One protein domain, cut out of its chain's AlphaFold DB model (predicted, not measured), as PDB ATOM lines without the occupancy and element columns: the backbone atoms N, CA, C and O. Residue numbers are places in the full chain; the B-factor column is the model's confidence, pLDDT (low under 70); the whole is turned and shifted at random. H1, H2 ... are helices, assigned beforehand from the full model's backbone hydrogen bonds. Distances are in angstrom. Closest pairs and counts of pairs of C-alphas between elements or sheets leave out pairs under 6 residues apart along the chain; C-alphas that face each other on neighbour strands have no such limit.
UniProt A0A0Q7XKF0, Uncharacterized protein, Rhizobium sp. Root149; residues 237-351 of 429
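Overview. This is residues 237 to 351 of the 429 residues of an uncharacterized protein of Rhizobium sp. Root149 (UniProt A0A0Q7XKF0). Two long helices, H1 and H3, make a V, drawn together toward the end where H2 links them, and H6 bridges its open side from H3 to the first turns of H1. H7 runs beside the later part of H1 and crosses H3, while short H5 packs along H3 and H4 lies at the far end of H3. The printed part has 115 residues, with seven named helices in the order H1 to H7 and no named strand; the class is all helix. It is compact, with a radius of gyration of the C-alphas of 15.3 A, and only just elongated, spanning 48 by 31 by 21 A.

Arrangement. H1, residues 237 to 256, touches H7, residues 333 to 351, at a shallow tilt of 13 degrees, the same way; their closest C-alphas, of Ala 251 and Ser 334, are 5.0 A apart. H1 with residues 237 to 244 alone touches H6, residues 313 to 325, at a steep tilt of 58 degrees, opposite ways, closest at the C-alphas of Ala 240 and Ile 325, 5.9 A. H2, residues 259 to 262, only just touches H7, with 3 pairs of C-alphas within 8 A, the closest being Ala 260 and Thr 345 at 6.2 A. H3, residues 265 to 289, and H7 are the hubs, touching three helices each. They touch at a steep tilt of 49 degrees, opposite ways, with the C-alphas of Val 275 and Ile 337 closest at 6.3 A. H3 touches H6 at a steep tilt of 52 degrees, the same way, closest at the C-alphas of Met 279 and Tyr 320, 6.5 A. H1 and H3 are close but not clearly touching, with the C-alphas of Val 256 and Ile 268 closest at 6.6 A. H4, residues 292 to 300, touches no helix but is near H3, the C-alphas of Leu 287 and Gln 295 being closest at 6.2 A. H5, residues 305 to 310, touches H3 at a shallow tilt of 21 degrees, opposite ways, closest at the C-alphas of Arg 280 and Ile 308, 6.1 A. The helix packing is part aligned, part crossed: of five touching pairs with a tilt, two are shallow. Every O i to N i+4 pair is within hydrogen-bond range in H1, H4, H5, H6 and H7, and 20 of 21 in H3; H2 is too short for such a pair.

Along the chain. H1 begins at C-alpha 237, (168.993, 189.292, 148.751), and is 28.1 A long. H3 is 37.1 A long and ends at C-alpha 289, (184.695, 174.062, 158.755). H6 is 18.1 A long, and H7, 27.3 A long, ends at C-alpha 351, (208.316, 180.156, 132.970).

Size, cuts and confidence. The C-alphas of Gln 263 and Glu 293 are the two farthest apart, at 48.4 A. The printed part has no cut and no long link. The mean pLDDT of the printed part is 83.0; residues 263 to 265 and 350 to 351 are under 70.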
ATOM      1  N   VAL A 237     168.340 190.377 149.499       81.94
ATOM      2  CA  VAL A 237     168.993 189.292 148.751       81.94
ATOM      3  C   VAL A 237     169.325 189.740 147.326       81.94
ATOM      4  O   VAL A 237     170.414 189.443 146.842       81.94
ATOM      5  N   ALA A 238     168.440 190.497 146.673       80.56
ATOM      6  CA  ALA A 238     168.694 191.053 145.346       80.56
ATOM      7  C   ALA A 238     169.850 192.069 145.356       80.56
ATOM      8  O   ALA A 238     170.737 191.998 144.509       80.56
ATOM      9  N   GLU A 239     169.896 192.970 146.339       80.06
ATOM     10  CA  GLU A 239     171.009 193.908 146.534       80.06
ATOM     11  C   GLU A 239     172.333 193.178 146.779       80.06
ATOM     12  O   GLU A 239     173.339 193.491 146.140       80.06
ATOM     13  N   ALA A 240     172.335 192.165 147.651       79.94
ATOM     14  CA  ALA A 240     173.512 191.343 147.916       79.94
ATOM     15  C   ALA A 240     173.961 190.559 146.672       79.94
ATOM     16  O   ALA A 240     175.158 190.470 146.401       79.94
ATOM     17  N   SER A 241     173.015 190.047 145.880       88.19
ATOM     18  CA  SER A 241     173.290 189.398 144.595       88.19
ATOM     19  C   SER A 241     173.929 190.363 143.599       88.19
ATOM     20  O   SER A 241     174.959 190.035 143.018       88.19
ATOM     21  N   ASN A 242     173.373 191.566 143.442       87.25
ATOM     22  CA  ASN A 242     173.931 192.592 142.561       87.25
ATOM     23  C   ASN A 242     175.333 193.022 143.018       87.25
ATOM     24  O   ASN A 242     176.228 193.205 142.193       87.25
ATOM     25  N   GLY A 243     175.539 193.151 144.333       86.06
ATOM     26  CA  GLY A 243     176.846 193.432 144.921       86.06
ATOM     27  C   GLY A 243     177.865 192.329 144.632       86.06
ATOM     28  O   GLY A 243     178.998 192.631 144.260       86.06
ATOM     29  N   TYR A 244     177.457 191.062 144.742       92.44
ATOM     30  CA  TYR A 244     178.282 189.916 144.366       92.44
ATOM     31  C   TYR A 244     178.649 189.945 142.876       92.44
ATOM     32  O   TYR A 244     179.826 189.829 142.541       92.44
ATOM     33  N   ASP A 245     177.668 190.131 141.986       91.44
ATOM     34  CA  ASP A 245     177.889 190.110 140.535       91.44
ATOM     35  C   ASP A 245     178.811 191.252 140.095       91.44
ATOM     36  O   ASP A 245     179.703 191.058 139.268       91.44
ATOM     37  N   TYR A 246     178.644 192.438 140.686       93.00
ATOM     38  CA  TYR A 246     179.538 193.568 140.454       93.00
ATOM     39  C   TYR A 246     180.971 193.274 140.921       93.00
ATOM     40  O   TYR A 246     181.916 193.512 140.169       93.00
ATOM     41  N   ASP A 247     181.146 192.737 142.134       91.25
ATOM     42  CA  ASP A 247     182.466 192.409 142.692       91.25
ATOM     43  C   ASP A 247     183.183 191.325 141.869       91.25
ATOM     44  O   ASP A 247     184.366 191.461 141.551       91.25
ATOM     45  N   PHE A 248     182.445 190.288 141.461       92.56
ATOM     46  CA  PHE A 248     182.940 189.218 140.602       92.56
ATOM     47  C   PHE A 248     183.378 189.757 139.234       92.56
ATOM     48  O   PHE A 248     184.536 189.592 138.851       92.56
ATOM     49  N   ASN A 249     182.486 190.445 138.515       92.75
ATOM     50  CA  ASN A 249     182.758 190.922 137.157       92.75
ATOM     51  C   ASN A 249     183.847 191.998 137.123       92.75
ATOM     52  O   ASN A 249     184.670 192.017 136.209       92.75
ATOM     53  N   SER A 250     183.886 192.879 138.124       92.88
ATOM     54  CA  SER A 250     184.930 193.897 138.250       92.88
ATOM     55  C   SER A 250     186.309 193.259 138.425       92.88
ATOM     56  O   SER A 250     187.226 193.559 137.660       92.88
ATOM     57  N   ALA A 251     186.452 192.320 139.368       89.88
ATOM     58  CA  ALA A 251     187.723 191.637 139.604       89.88
ATOM     59  C   ALA A 251     188.127 190.721 138.439       89.88
ATOM     60  O   ALA A 251     189.315 190.608 138.133       89.88
ATOM     61  N   TRP A 252     187.151 190.087 137.781       91.56
ATOM     62  CA  TRP A 252     187.378 189.307 136.569       91.56
ATOM     63  C   TRP A 252     187.961 190.184 135.465       91.56
ATOM     64  O   TRP A 252     189.041 189.888 134.964       91.56
ATOM     65  N   ASN A 253     187.299 191.302 135.152       90.88
ATOM     66  CA  ASN A 253     187.743 192.250 134.134       90.88
ATOM     67  C   ASN A 253     189.104 192.868 134.475       90.88
ATOM     68  O   ASN A 253     189.936 193.019 133.587       90.88
ATOM     69  N   GLU A 254     189.362 193.201 135.741       91.12
ATOM     70  CA  GLU A 254     190.680 193.666 136.193       91.12
ATOM     71  C   GLU A 254     191.762 192.609 135.923       91.12
ATOM     72  O   GLU A 254     192.843 192.946 135.448       91.12
ATOM     73  N   SER A 255     191.455 191.331 136.168       86.50
ATOM     74  CA  SER A 255     192.415 190.233 136.034       86.50
ATOM     75  C   SER A 255     192.661 189.840 134.582       86.50
ATOM     76  O   SER A 255     193.809 189.770 134.176       86.50
ATOM     77  N   VAL A 256     191.630 189.630 133.758       83.75
ATOM     78  CA  VAL A 256     191.829 189.205 132.353       83.75
ATOM     79  C   VAL A 256     192.513 190.272 131.491       83.75
ATOM     80  O   VAL A 256     193.088 189.944 130.457       83.75
ATOM     81  N   ASN A 257     192.482 191.537 131.924       84.56
ATOM     82  CA  ASN A 257     193.204 192.638 131.288       84.56
ATOM     83  C   ASN A 257     194.637 192.826 131.824       84.56
ATOM     84  O   ASN A 257     195.300 193.794 131.447       84.56
ATOM     85  N   ASP A 258     195.130 191.930 132.685       83.25
ATOM     86  CA  ASP A 258     196.524 191.945 133.124       83.25
ATOM     87  C   ASP A 258     197.458 191.761 131.905       83.25
ATOM     88  O   ASP A 258     197.264 190.827 131.112       83.25
ATOM     89  N   PRO A 259     198.480 192.622 131.720       81.69
ATOM     90  CA  PRO A 259     199.435 192.508 130.619       81.69
ATOM     91  C   PRO A 259     200.091 191.127 130.498       81.69
ATOM     92  O   PRO A 259     200.461 190.723 129.394       81.69
ATOM     93  N   ALA A 260     200.209 190.380 131.602       78.25
ATOM     94  CA  ALA A 260     200.738 189.019 131.595       78.25
ATOM     95  C   ALA A 260     199.893 188.046 130.747       78.25
ATOM     96  O   ALA A 260     200.449 187.152 130.108       78.25
ATOM     97  N   TYR A 261     198.569 188.235 130.679       77.56
ATOM     98  CA  TYR A 261     197.684 187.411 129.844       77.56
ATOM     99  C   TYR A 261     197.743 187.789 128.369       77.56
ATOM    100  O   TYR A 261     197.616 186.918 127.510       77.56
ATOM    101  N   GLN A 262     198.001 189.061 128.051       72.81
ATOM    102  CA  GLN A 262     198.146 189.506 126.661       72.81
ATOM    103  C   GLN A 262     199.342 188.845 125.962       72.81
ATOM    104  O   GLN A 262     199.337 188.675 124.746       72.81
ATOM    105  N   GLN A 263     200.355 188.445 126.732       69.12
ATOM    106  CA  GLN A 263     201.547 187.774 126.218       69.12
ATOM    107  C   GLN A 263     201.380 186.249 126.097       69.12
ATOM    108  O   GLN A 263     202.218 185.601 125.471       69.12
ATOM    109  N   ASN A 264     200.318 185.660 126.664       67.75
ATOM    110  CA  ASN A 264     200.101 184.213 126.663       67.75
ATOM    111  C   ASN A 264     198.616 183.847 126.484       67.75
ATOM    112  O   ASN A 264     197.832 183.846 127.431       67.75
ATOM    113  N   VAL A 265     198.253 183.437 125.265       65.06
ATOM    114  CA  VAL A 265     196.875 183.077 124.868       65.06
ATOM    115  C   VAL A 265     196.280 181.939 125.718       65.06
ATOM    116  O   VAL A 265     195.072 181.900 125.937       65.06
ATOM    117  N   LEU A 266     197.104 181.026 126.249       73.31
ATOM    118  CA  LEU A 266     196.637 179.915 127.093       73.31
ATOM    119  C   LEU A 266     196.376 180.331 128.545       73.31
ATOM    120  O   LEU A 266     195.657 179.639 129.269       73.31
ATOM    121  N   ALA A 267     196.937 181.458 128.978       70.88
ATOM    122  CA  ALA A 267     196.902 181.866 130.372       70.88
ATOM    123  C   ALA A 267     195.500 182.298 130.834       70.88
ATOM    124  O   ALA A 267     195.151 182.037 131.984       70.88
ATOM    125  N   ILE A 268     194.662 182.841 129.941       74.81
ATOM    126  CA  ILE A 268     193.251 183.127 130.255       74.81
ATOM    127  C   ILE A 268     192.510 181.819 130.549       74.81
ATOM    128  O   ILE A 268     191.910 181.685 131.608       74.81
ATOM    129  N   GLY A 269     192.626 180.802 129.687       75.00
ATOM    130  CA  GLY A 269     191.972 179.505 129.906       75.00
ATOM    131  C   GLY A 269     192.451 178.778 131.172       75.00
ATOM    132  O   GLY A 269     191.663 178.108 131.841       75.00
ATOM    133  N   MET A 270     193.730 178.925 131.536       78.88
ATOM    134  CA  MET A 270     194.259 178.432 132.816       78.88
ATOM    135  C   MET A 270     193.679 179.197 134.006       78.88
ATOM    136  O   MET A 270     193.286 178.577 134.993       78.88
ATOM    137  N   PHE A 271     193.590 180.521 133.898       80.31
ATOM    138  CA  PHE A 271     192.984 181.383 134.902       80.31
ATOM    139  C   PHE A 271     191.510 181.031 135.136       80.31
ATOM    140  O   PHE A 271     191.126 180.793 136.281       80.31
ATOM    141  N   GLU A 272     190.699 180.873 134.082       84.38
ATOM    142  CA  GLU A 272     189.282 180.512 134.234       84.38
ATOM    143  C   GLU A 272     189.097 179.171 134.959       84.38
ATOM    144  O   GLU A 272     188.248 179.046 135.846       84.38
ATOM    145  N   LYS A 273     189.911 178.165 134.607       82.44
ATOM    146  CA  LYS A 273     189.899 176.854 135.273       82.44
ATOM    147  C   LYS A 273     190.356 176.954 136.725       82.44
ATOM    148  O   LYS A 273     189.771 176.310 137.590       82.44
ATOM    149  N   ALA A 274     191.383 177.753 137.005       82.50
ATOM    150  CA  ALA A 274     191.891 177.945 138.357       82.50
ATOM    151  C   ALA A 274     190.875 178.663 139.260       82.50
ATOM    152  O   ALA A 274     190.782 178.327 140.441       82.50
ATOM    153  N   VAL A 275     190.066 179.580 138.716       85.31
ATOM    154  CA  VAL A 275     188.942 180.187 139.445       85.31
ATOM    155  C   VAL A 275     187.877 179.137 139.788       85.31
ATOM    156  O   VAL A 275     187.470 179.074 140.945       85.31
ATOM    157  N   ASP A 276     187.478 178.271 138.845       84.44
ATOM    158  CA  ASP A 276     186.511 177.185 139.117       84.44
ATOM    159  C   ASP A 276     187.027 176.213 140.193       84.44
ATOM    160  O   ASP A 276     186.336 175.924 141.171       84.44
ATOM    161  N   VAL A 277     188.281 175.765 140.072       85.69
ATOM    162  CA  VAL A 277     188.930 174.908 141.080       85.69
ATOM    163  C   VAL A 277     189.003 175.613 142.436       85.69
ATOM    164  O   VAL A 277     188.733 174.998 143.471       85.69
ATOM    165  N   GLY A 278     189.325 176.907 142.439       82.19
ATOM    166  CA  GLY A 278     189.342 177.742 143.632       82.19
ATOM    167  C   GLY A 278     187.977 177.816 144.315       82.19
ATOM    168  O   GLY A 278     187.897 177.597 145.520       82.19
ATOM    169  N   MET A 279     186.895 178.038 143.561       87.44
ATOM    170  CA  MET A 279     185.530 178.050 144.101       87.44
ATOM    171  C   MET A 279     185.160 176.712 144.734       87.44
ATOM    172  O   MET A 279     184.708 176.685 145.877       87.44
ATOM    173  N   ARG A 280     185.400 175.596 144.032       87.12
ATOM    174  CA  ARG A 280     185.122 174.245 144.551       87.12
ATOM    175  C   ARG A 280     185.857 173.982 145.856       87.12
ATOM    176  O   ARG A 280     185.254 173.498 146.810       87.12
ATOM    177  N   LYS A 281     187.144 174.334 145.903       85.62
ATOM    178  CA  LYS A 281     187.962 174.191 147.107       85.62
ATOM    179  C   LYS A 281     187.406 175.024 148.261       85.62
ATOM    180  O   LYS A 281     187.236 174.489 149.345       85.62
ATOM    181  N   MET A 282     187.067 176.290 148.025       86.81
ATOM    182  CA  MET A 282     186.529 177.169 149.070       86.81
ATOM    183  C   MET A 282     185.167 176.699 149.590       86.81
ATOM    184  O   MET A 282     184.913 176.794 150.786       86.81
ATOM    185  N   ILE A 283     184.304 176.160 148.720       87.25
ATOM    186  CA  ILE A 283     183.044 175.529 149.142       87.25
ATOM    187  C   ILE A 283     183.348 174.320 150.030       87.25
ATOM    188  O   ILE A 283     182.795 174.217 151.121       87.25
ATOM    189  N   ALA A 284     184.242 173.428 149.596       85.88
ATOM    190  CA  ALA A 284     184.600 172.235 150.359       85.88
ATOM    191  C   ALA A 284     185.221 172.582 151.725       85.88
ATOM    192  O   ALA A 284     184.792 172.047 152.745       85.88
ATOM    193  N   ASP A 285     186.175 173.515 151.759       84.50
ATOM    194  CA  ASP A 285     186.814 174.000 152.988       84.50
ATOM    195  C   ASP A 285     185.778 174.640 153.926       84.50
ATOM    196  O   ASP A 285     185.770 174.368 155.127       84.50
ATOM    197  N   CYS A 286     184.852 175.435 153.378       86.75
ATOM    198  CA  CYS A 286     183.776 176.053 154.143       86.75
ATOM    199  C   CYS A 286     182.851 175.009 154.775       86.75
ATOM    200  O   CYS A 286     182.557 175.122 155.964       86.75
ATOM    201  N   LEU A 287     182.428 173.992 154.017       84.38
ATOM    202  CA  LEU A 287     181.577 172.912 154.520       84.38
ATOM    203  C   LEU A 287     182.277 172.102 155.613       84.38
ATOM    204  O   LEU A 287     181.683 171.872 156.661       84.38
ATOM    205  N   ASN A 288     183.548 171.748 155.414       82.88
ATOM    206  CA  ASN A 288     184.341 171.025 156.411       82.88
ATOM    207  C   ASN A 288     184.541 171.833 157.706       82.88
ATOM    208  O   ASN A 288     184.660 171.250 158.781       82.88
ATOM    209  N   ALA A 289     184.568 173.164 157.610       83.31
ATOM    210  CA  ALA A 289     184.695 174.062 158.755       83.31
ATOM    211  C   ALA A 289     183.361 174.362 159.470       83.31
ATOM    212  O   ALA A 289     183.378 174.965 160.544       83.31
ATOM    213  N   GLN A 290     182.208 173.978 158.902       81.88
ATOM    214  CA  GLN A 290     180.908 174.206 159.541       81.88
ATOM    215  C   GLN A 290     180.655 173.239 160.711       81.88
ATOM    216  O   GLN A 290     181.165 172.120 160.698       81.88
ATOM    217  N   PRO A 291     179.803 173.611 161.686       86.19
ATOM    218  CA  PRO A 291     179.294 172.676 162.689       86.19
ATOM    219  C   PRO A 291     178.622 171.455 162.050       86.19
ATOM    220  O   PRO A 291     178.009 171.555 160.985       86.19
ATOM    221  N   GLN A 292     178.673 170.308 162.728       82.31
ATOM    222  CA  GLN A 292     178.186 169.038 162.179       82.31
ATOM    223  C   GLN A 292     176.687 169.053 161.828       82.31
ATOM    224  O   GLN A 292     176.266 168.421 160.864       82.31
ATOM    225  N   GLU A 293     175.885 169.838 162.545       83.81
ATOM    226  CA  GLU A 293     174.467 170.075 162.235       83.81
ATOM    227  C   GLU A 293     174.275 170.721 160.855       83.81
ATOM    228  O   GLU A 293     173.423 170.306 160.068       83.81
ATOM    229  N   VAL A 294     175.117 171.703 160.531       77.50
ATOM    230  CA  VAL A 294     175.096 172.406 159.247       77.50
ATOM    231  C   VAL A 294     175.615 171.488 158.143       77.50
ATOM    232  O   VAL A 294     175.008 171.424 157.076       77.50
ATOM    233  N   GLN A 295     176.672 170.714 158.407       77.94
ATOM    234  CA  GLN A 295     177.165 169.695 157.473       77.94
ATOM    235  C   GLN A 295     176.066 168.680 157.124       77.94
ATOM    236  O   GLN A 295     175.820 168.423 155.947       77.94
ATOM    237  N   ASN A 296     175.335 168.181 158.123       79.44
ATOM    238  CA  ASN A 296     174.213 167.264 157.918       79.44
ATOM    239  C   ASN A 296     173.086 167.902 157.091       79.44
ATOM    240  O   ASN A 296     172.512 167.231 156.235       79.44
ATOM    241  N   ALA A 297     172.799 169.196 157.275       77.50
ATOM    242  CA  ALA A 297     171.816 169.911 156.458       77.50
ATOM    243  C   ALA A 297     172.243 170.029 154.980       77.50
ATOM    244  O   ALA A 297     171.404 169.908 154.085       77.50
ATOM    245  N   PHE A 298     173.536 170.227 154.698       78.81
ATOM    246  CA  PHE A 298     174.065 170.198 153.327       78.81
ATOM    247  C   PHE A 298     174.024 168.786 152.725       78.81
ATOM    248  O   PHE A 298     173.605 168.627 151.576       78.81
ATOM    249  N   LEU A 299     174.356 167.759 153.512       80.50
ATOM    250  CA  LEU A 299     174.274 166.354 153.096       80.50
ATOM    251  C   LEU A 299     172.836 165.930 152.771       80.50
ATOM    252  O   LEU A 299     172.604 165.295 151.746       80.50
ATOM    253  N   GLN A 300     171.855 166.340 153.581       78.75
ATOM    254  CA  GLN A 300     170.429 166.100 153.316       78.75
ATOM    255  C   GLN A 300     169.945 166.770 152.024       78.75
ATOM    256  O   GLN A 300     169.016 166.286 151.383       78.75
ATOM    257  N   ARG A 301     170.594 167.864 151.610       76.31
ATOM    258  CA  ARG A 301     170.350 168.537 150.325       76.31
ATOM    259  C   ARG A 301     171.139 167.929 149.159       76.31
ATOM    260  O   ARG A 301     171.085 168.466 148.058       76.31
ATOM    261  N   GLY A 302     171.875 166.839 149.384       80.50
ATOM    262  CA  GLY A 302     172.695 166.171 148.369       80.50
ATOM    263  C   GLY A 302     174.005 166.893 148.031       80.50
ATOM    264  O   GLY A 302     174.666 166.532 147.059       80.50
ATOM    265  N   ILE A 303     174.403 167.903 148.811       81.00
ATOM    266  CA  ILE A 303     175.647 168.651 148.605       81.00
ATOM    267  C   ILE A 303     176.762 167.931 149.374       81.00
ATOM    268  O   ILE A 303     177.006 168.204 150.548       81.00
ATOM    269  N   THR A 304     177.421 166.979 148.708       80.62
ATOM    270  CA  THR A 304     178.574 166.232 149.244       80.62
ATOM    271  C   THR A 304     179.901 166.727 148.645       80.62
ATOM    272  O   THR A 304     179.903 167.374 147.590       80.62
ATOM    273  N   PRO A 305     181.061 166.410 149.253       74.69
ATOM    274  CA  PRO A 305     182.368 166.671 148.643       74.69
ATOM    275  C   PRO A 305     182.511 166.081 147.228       74.69
ATOM    276  O   PRO A 305     183.061 166.728 146.335       74.69
ATOM    277  N   GLU A 306     181.963 164.888 146.983       78.94
ATOM    278  CA  GLU A 306     181.956 164.251 145.660       78.94
ATOM    279  C   GLU A 306     181.088 165.018 144.660       78.94
ATOM    280  O   GLU A 306     181.484 165.174 143.501       78.94
ATOM    281  N   PHE A 307     179.930 165.521 145.104       83.38
ATOM    282  CA  PHE A 307     179.086 166.399 144.297       83.38
ATOM    283  C   PHE A 307     179.861 167.659 143.897       83.38
ATOM    284  O   PHE A 307     179.935 167.979 142.714       83.38
ATOM    285  N   ILE A 308     180.535 168.319 144.842       81.88
ATOM    286  CA  ILE A 308     181.307 169.544 144.575       81.88
ATOM    287  C   ILE A 308     182.451 169.290 143.589       81.88
ATOM    288  O   ILE A 308     182.731 170.131 142.735       81.88
ATOM    289  N   GLY A 309     183.100 168.126 143.651       79.81
ATOM    290  CA  GLY A 309     184.158 167.760 142.707       79.81
ATOM    291  C   GLY A 309     183.665 167.525 141.273       79.81
ATOM    292  O   GLY A 309     184.425 167.736 140.331       79.81
ATOM    293  N   ARG A 310     182.405 167.106 141.090       82.00
ATOM    294  CA  ARG A 310     181.848 166.680 139.790       82.00
ATOM    295  C   ARG A 310     180.785 167.614 139.215       82.00
ATOM    296  O   ARG A 310     180.431 167.473 138.048       82.00
ATOM    297  N   ALA A 311     180.269 168.550 140.009       80.12
ATOM    298  CA  ALA A 311     179.181 169.424 139.597       80.12
ATOM    299  C   ALA A 311     179.589 170.313 138.404       80.12
ATOM    300  O   ALA A 311     180.751 170.721 138.310       80.12
ATOM    301  N   PRO A 312     178.663 170.663 137.500       86.38
ATOM    302  CA  PRO A 312     178.912 171.645 136.449       86.38
ATOM    303  C   PRO A 312     179.381 172.997 137.010       86.38
ATOM    304  O   PRO A 312     178.967 173.397 138.100       86.38
ATOM    305  N   LYS A 313     180.194 173.733 136.237       81.75
ATOM    306  CA  LYS A 313     180.699 175.077 136.597       81.75
ATOM    307  C   LYS A 313     179.578 176.015 137.053       81.75
ATOM    308  O   LYS A 313     179.733 176.731 138.036       81.75
ATOM    309  N   GLU A 314     178.438 175.995 136.367       88.75
ATOM    310  CA  GLU A 314     177.287 176.841 136.697       88.75
ATOM    311  C   GLU A 314     176.722 176.542 138.094       88.75
ATOM    312  O   GLU A 314     176.485 177.460 138.874       88.75
ATOM    313  N   GLN A 315     176.596 175.262 138.462       87.94
ATOM    314  CA  GLN A 315     176.112 174.871 139.789       87.94
ATOM    315  C   GLN A 315     177.090 175.274 140.894       87.94
ATOM    316  O   GLN A 315     176.660 175.768 141.933       87.94
ATOM    317  N   ILE A 316     178.397 175.126 140.661       87.75
ATOM    318  CA  ILE A 316     179.431 175.594 141.595       87.75
ATOM    319  C   ILE A 316     179.408 177.111 141.739       87.75
ATOM    320  O   ILE A 316     179.472 177.614 142.858       87.75
ATOM    321  N   THR A 317     179.275 177.835 140.629       89.50
ATOM    322  CA  THR A 317     179.209 179.302 140.633       89.50
ATOM    323  C   THR A 317     177.991 179.777 141.425       89.50
ATOM    324  O   THR A 317     178.112 180.654 142.278       89.50
ATOM    325  N   ASN A 318     176.832 179.149 141.204       90.88
ATOM    326  CA  ASN A 318     175.598 179.458 141.923       90.88
ATOM    327  C   ASN A 318     175.693 179.099 143.409       90.88
ATOM    328  O   ASN A 318     175.263 179.885 144.248       90.88
ATOM    329  N   LEU A 319     176.294 177.955 143.751       89.88
ATOM    330  CA  LEU A 319     176.494 177.545 145.141       89.88
ATOM    331  C   LEU A 319     177.461 178.486 145.870       89.88
ATOM    332  O   LEU A 319     177.168 178.926 146.976       89.88
ATOM    333  N   TYR A 320     178.578 178.855 145.238       90.81
ATOM    334  CA  TYR A 320     179.524 179.824 145.787       90.81
ATOM    335  C   TYR A 320     178.857 181.187 146.017       90.81
ATOM    336  O   TYR A 320     179.012 181.781 147.084       90.81
ATOM    337  N   LYS A 321     178.075 181.659 145.038       92.94
ATOM    338  CA  LYS A 321     177.302 182.903 145.131       92.94
ATOM    339  C   LYS A 321     176.291 182.857 146.274       92.94
ATOM    340  O   LYS A 321     176.246 183.785 147.078       92.94
ATOM    341  N   ASP A 322     175.520 181.778 146.377       90.19
ATOM    342  CA  ASP A 322     174.539 181.590 147.447       90.19
ATOM    343  C   ASP A 322     175.211 181.584 148.827       90.19
ATOM    344  O   ASP A 322     174.767 182.283 149.739       90.19
ATOM    345  N   MET A 323     176.337 180.877 148.963       87.56
ATOM    346  CA  MET A 323     177.115 180.851 150.201       87.56
ATOM    347  C   MET A 323     177.673 182.235 150.561       87.56
ATOM    348  O   MET A 323     177.595 182.644 151.720       87.56
ATOM    349  N   ALA A 324     178.180 182.986 149.581       86.75
ATOM    350  CA  ALA A 324     178.696 184.337 149.790       86.75
ATOM    351  C   ALA A 324     177.591 185.326 150.207       86.75
ATOM    352  O   ALA A 324     177.786 186.106 151.139       86.75
ATOM    353  N   ILE A 325     176.414 185.274 149.571       86.81
ATOM    354  CA  ILE A 325     175.259 186.127 149.908       86.81
ATOM    355  C   ILE A 325     174.724 185.793 151.303       86.81
ATOM    356  O   ILE A 325     174.435 186.690 152.095       86.81
ATOM    357  N   LYS A 326     174.645 184.502 151.638       84.50
ATOM    358  CA  LYS A 326     174.226 184.026 152.965       84.50
ATOM    359  C   LYS A 326     175.301 184.189 154.041       84.50
ATOM    360  O   LYS A 326     175.092 183.754 155.167       84.50
ATOM    361  N   SER A 327     176.416 184.854 153.724       82.38
ATOM    362  CA  SER A 327     177.496 185.176 154.664       82.38
ATOM    363  C   SER A 327     178.138 183.948 155.322       82.38
ATOM    364  O   SER A 327     178.648 184.033 156.439       82.38
ATOM    365  N   TYR A 328     178.155 182.807 154.625       83.81
ATOM    366  CA  TYR A 328     179.023 181.692 155.002       83.81
ATOM    367  C   TYR A 328     180.496 182.131 154.909       83.81
ATOM    368  O   TYR A 328     180.802 183.066 154.163       83.81
ATOM    369  N   PRO A 329     181.430 181.469 155.618       82.69
ATOM    370  CA  PRO A 329     182.849 181.832 155.634       82.69
ATOM    371  C   PRO A 329     183.583 181.445 154.334       82.69
ATOM    372  O   PRO A 329     184.631 180.805 154.356       82.69
ATOM    373  N   VAL A 330     183.039 181.841 153.184       87.00
ATOM    374  CA  VAL A 330     183.708 181.817 151.881       87.00
ATOM    375  C   VAL A 330     184.287 183.206 151.586       87.00
ATOM    376  O   VAL A 330     183.695 184.218 151.975       87.00
ATOM    377  N   PRO A 331     185.449 183.307 150.916       82.44
ATOM    378  CA  PRO A 331     186.004 184.604 150.559       82.44
ATOM    379  C   PRO A 331     185.077 185.359 149.598       82.44
ATOM    380  O   PRO A 331     184.293 184.777 148.847       82.44
ATOM    381  N   ARG A 332     185.195 186.688 149.567       87.00
ATOM    382  CA  ARG A 332     184.540 187.481 148.517       87.00
ATOM    383  C   ARG A 332     185.049 187.052 147.137       87.00
ATOM    384  O   ARG A 332     186.231 186.706 147.026       87.00
ATOM    385  N   PRO A 333     184.212 187.098 146.087       88.12
ATOM    386  CA  PRO A 333     184.625 186.667 144.756       88.12
ATOM    387  C   PRO A 333     185.856 187.434 144.259       88.12
ATOM    388  O   PRO A 333     186.779 186.816 143.735       88.12
ATOM    389  N   SER A 334     185.950 188.744 144.509       89.56
ATOM    390  CA  SER A 334     187.140 189.522 144.141       89.56
ATOM    391  C   SER A 334     188.428 189.044 144.810       89.56
ATOM    392  O   SER A 334     189.478 189.035 144.169       89.56
ATOM    393  N   ALA A 335     188.370 188.622 146.074       87.94
ATOM    394  CA  ALA A 335     189.536 188.127 146.799       87.94
ATOM    395  C   ALA A 335     190.038 186.802 146.206       87.94
ATOM    396  O   ALA A 335     191.241 186.643 145.996       87.94
ATOM    397  N   LEU A 336     189.117 185.890 145.878       87.25
ATOM    398  CA  LEU A 336     189.442 184.637 145.198       87.25
ATOM    399  C   LEU A 336     190.074 184.906 143.827       87.25
ATOM    400  O   LEU A 336     191.158 184.403 143.539       87.25
ATOM    401  N   ILE A 337     189.422 185.730 143.006       88.94
ATOM    402  CA  ILE A 337     189.869 186.044 141.646       88.94
ATOM    403  C   ILE A 337     191.263 186.682 141.664       88.94
ATOM    404  O   ILE A 337     192.140 186.267 140.909       88.94
ATOM    405  N   LYS A 338     191.509 187.639 142.568       85.94
ATOM    406  CA  LYS A 338     192.817 188.298 142.705       85.94
ATOM    407  C   LYS A 338     193.909 187.338 143.167       85.94
ATOM    408  O   LYS A 338     195.015 187.387 142.634       85.94
ATOM    409  N   ALA A 339     193.603 186.444 144.109       84.62
ATOM    410  CA  ALA A 339     194.548 185.425 144.561       84.62
ATOM    411  C   ALA A 339     194.916 184.450 143.430       84.62
ATOM    412  O   ALA A 339     196.091 184.125 143.248       84.62
ATOM    413  N   VAL A 340     193.930 184.029 142.632       84.56
ATOM    414  CA  VAL A 340     194.163 183.188 141.451       84.56
ATOM    415  C   VAL A 340     194.986 183.942 140.406       84.56
ATOM    416  O   VAL A 340     195.961 183.388 139.903       84.56
ATOM    417  N   ASN A 341     194.659 185.209 140.134       85.06
ATOM    418  CA  ASN A 341     195.413 186.033 139.193       85.06
ATOM    419  C   ASN A 341     196.892 186.123 139.593       85.06
ATOM    420  O   ASN A 341     197.783 185.845 138.793       85.06
ATOM    421  N   GLN A 342     197.161 186.442 140.859       85.81
ATOM    422  CA  GLN A 342     198.519 186.522 141.389       85.81
ATOM    423  C   GLN A 342     199.274 185.192 141.259       85.81
ATOM    424  O   GLN A 342     200.465 185.179 140.939       85.81
ATOM    425  N   HIS A 343     198.599 184.065 141.490       82.62
ATOM    426  CA  HIS A 343     199.206 182.747 141.347       82.62
ATOM    427  C   HIS A 343     199.591 182.446 139.892       82.62
ATOM    428  O   HIS A 343     200.726 182.052 139.631       82.62
ATOM    429  N   ILE A 344     198.676 182.676 138.944       79.75
ATOM    430  CA  ILE A 344     198.902 182.398 137.520       79.75
ATOM    431  C   ILE A 344     199.963 183.336 136.930       79.75
ATOM    432  O   ILE A 344     200.902 182.872 136.288       79.75
ATOM    433  N   THR A 345     199.882 184.637 137.205       80.00
ATOM    434  CA  THR A 345     200.894 185.615 136.759       80.00
ATOM    435  C   THR A 345     202.291 185.296 137.293       80.00
ATOM    436  O   THR A 345     203.263 185.379 136.544       80.00
ATOM    437  N   SER A 346     202.403 184.835 138.544       81.19
ATOM    438  CA  SER A 346     203.683 184.382 139.112       81.19
ATOM    439  C   SER A 346     204.226 183.131 138.407       81.19
ATOM    440  O   SER A 346     205.429 183.037 138.170       81.19
ATOM    441  N   GLN A 347     203.358 182.180 138.036       75.19
ATOM    442  CA  GLN A 347     203.763 180.995 137.266       75.19
ATOM    443  C   GLN A 347     204.251 181.360 135.856       75.19
ATOM    444  O   GLN A 347     205.243 180.801 135.387       75.19
ATOM    445  N   ILE A 348     203.593 182.314 135.192       73.62
ATOM    446  CA  ILE A 348     204.009 182.803 133.869       73.62
ATOM    447  C   ILE A 348     205.361 183.512 133.983       73.62
ATOM    448  O   ILE A 348     206.288 183.175 133.257       73.62
ATOM    449  N   ALA A 349     205.528 184.417 134.951       70.44
ATOM    450  CA  ALA A 349     206.801 185.106 135.172       70.44
ATOM    451  C   ALA A 349     207.969 184.142 135.466       70.44
ATOM    452  O   ALA A 349     209.099 184.421 135.078       70.44
ATOM    453  N   GLY A 350     207.705 183.006 136.122       61.66
ATOM    454  CA  GLY A 350     208.706 181.966 136.382       61.66
ATOM    455  C   GLY A 350     209.002 181.029 135.202       61.66
ATOM    456  O   GLY A 350     209.977 180.284 135.264       61.66
ATOM    457  N   THR A 351     208.180 181.038 134.148       58.75
ATOM    458  CA  THR A 351     208.316 180.156 132.970       58.75
ATOM    459  C   THR A 351     208.709 180.896 131.695       58.75
ATOM    460  O   THR A 351     209.222 180.268 130.769       58.75
TER     461      THR A 351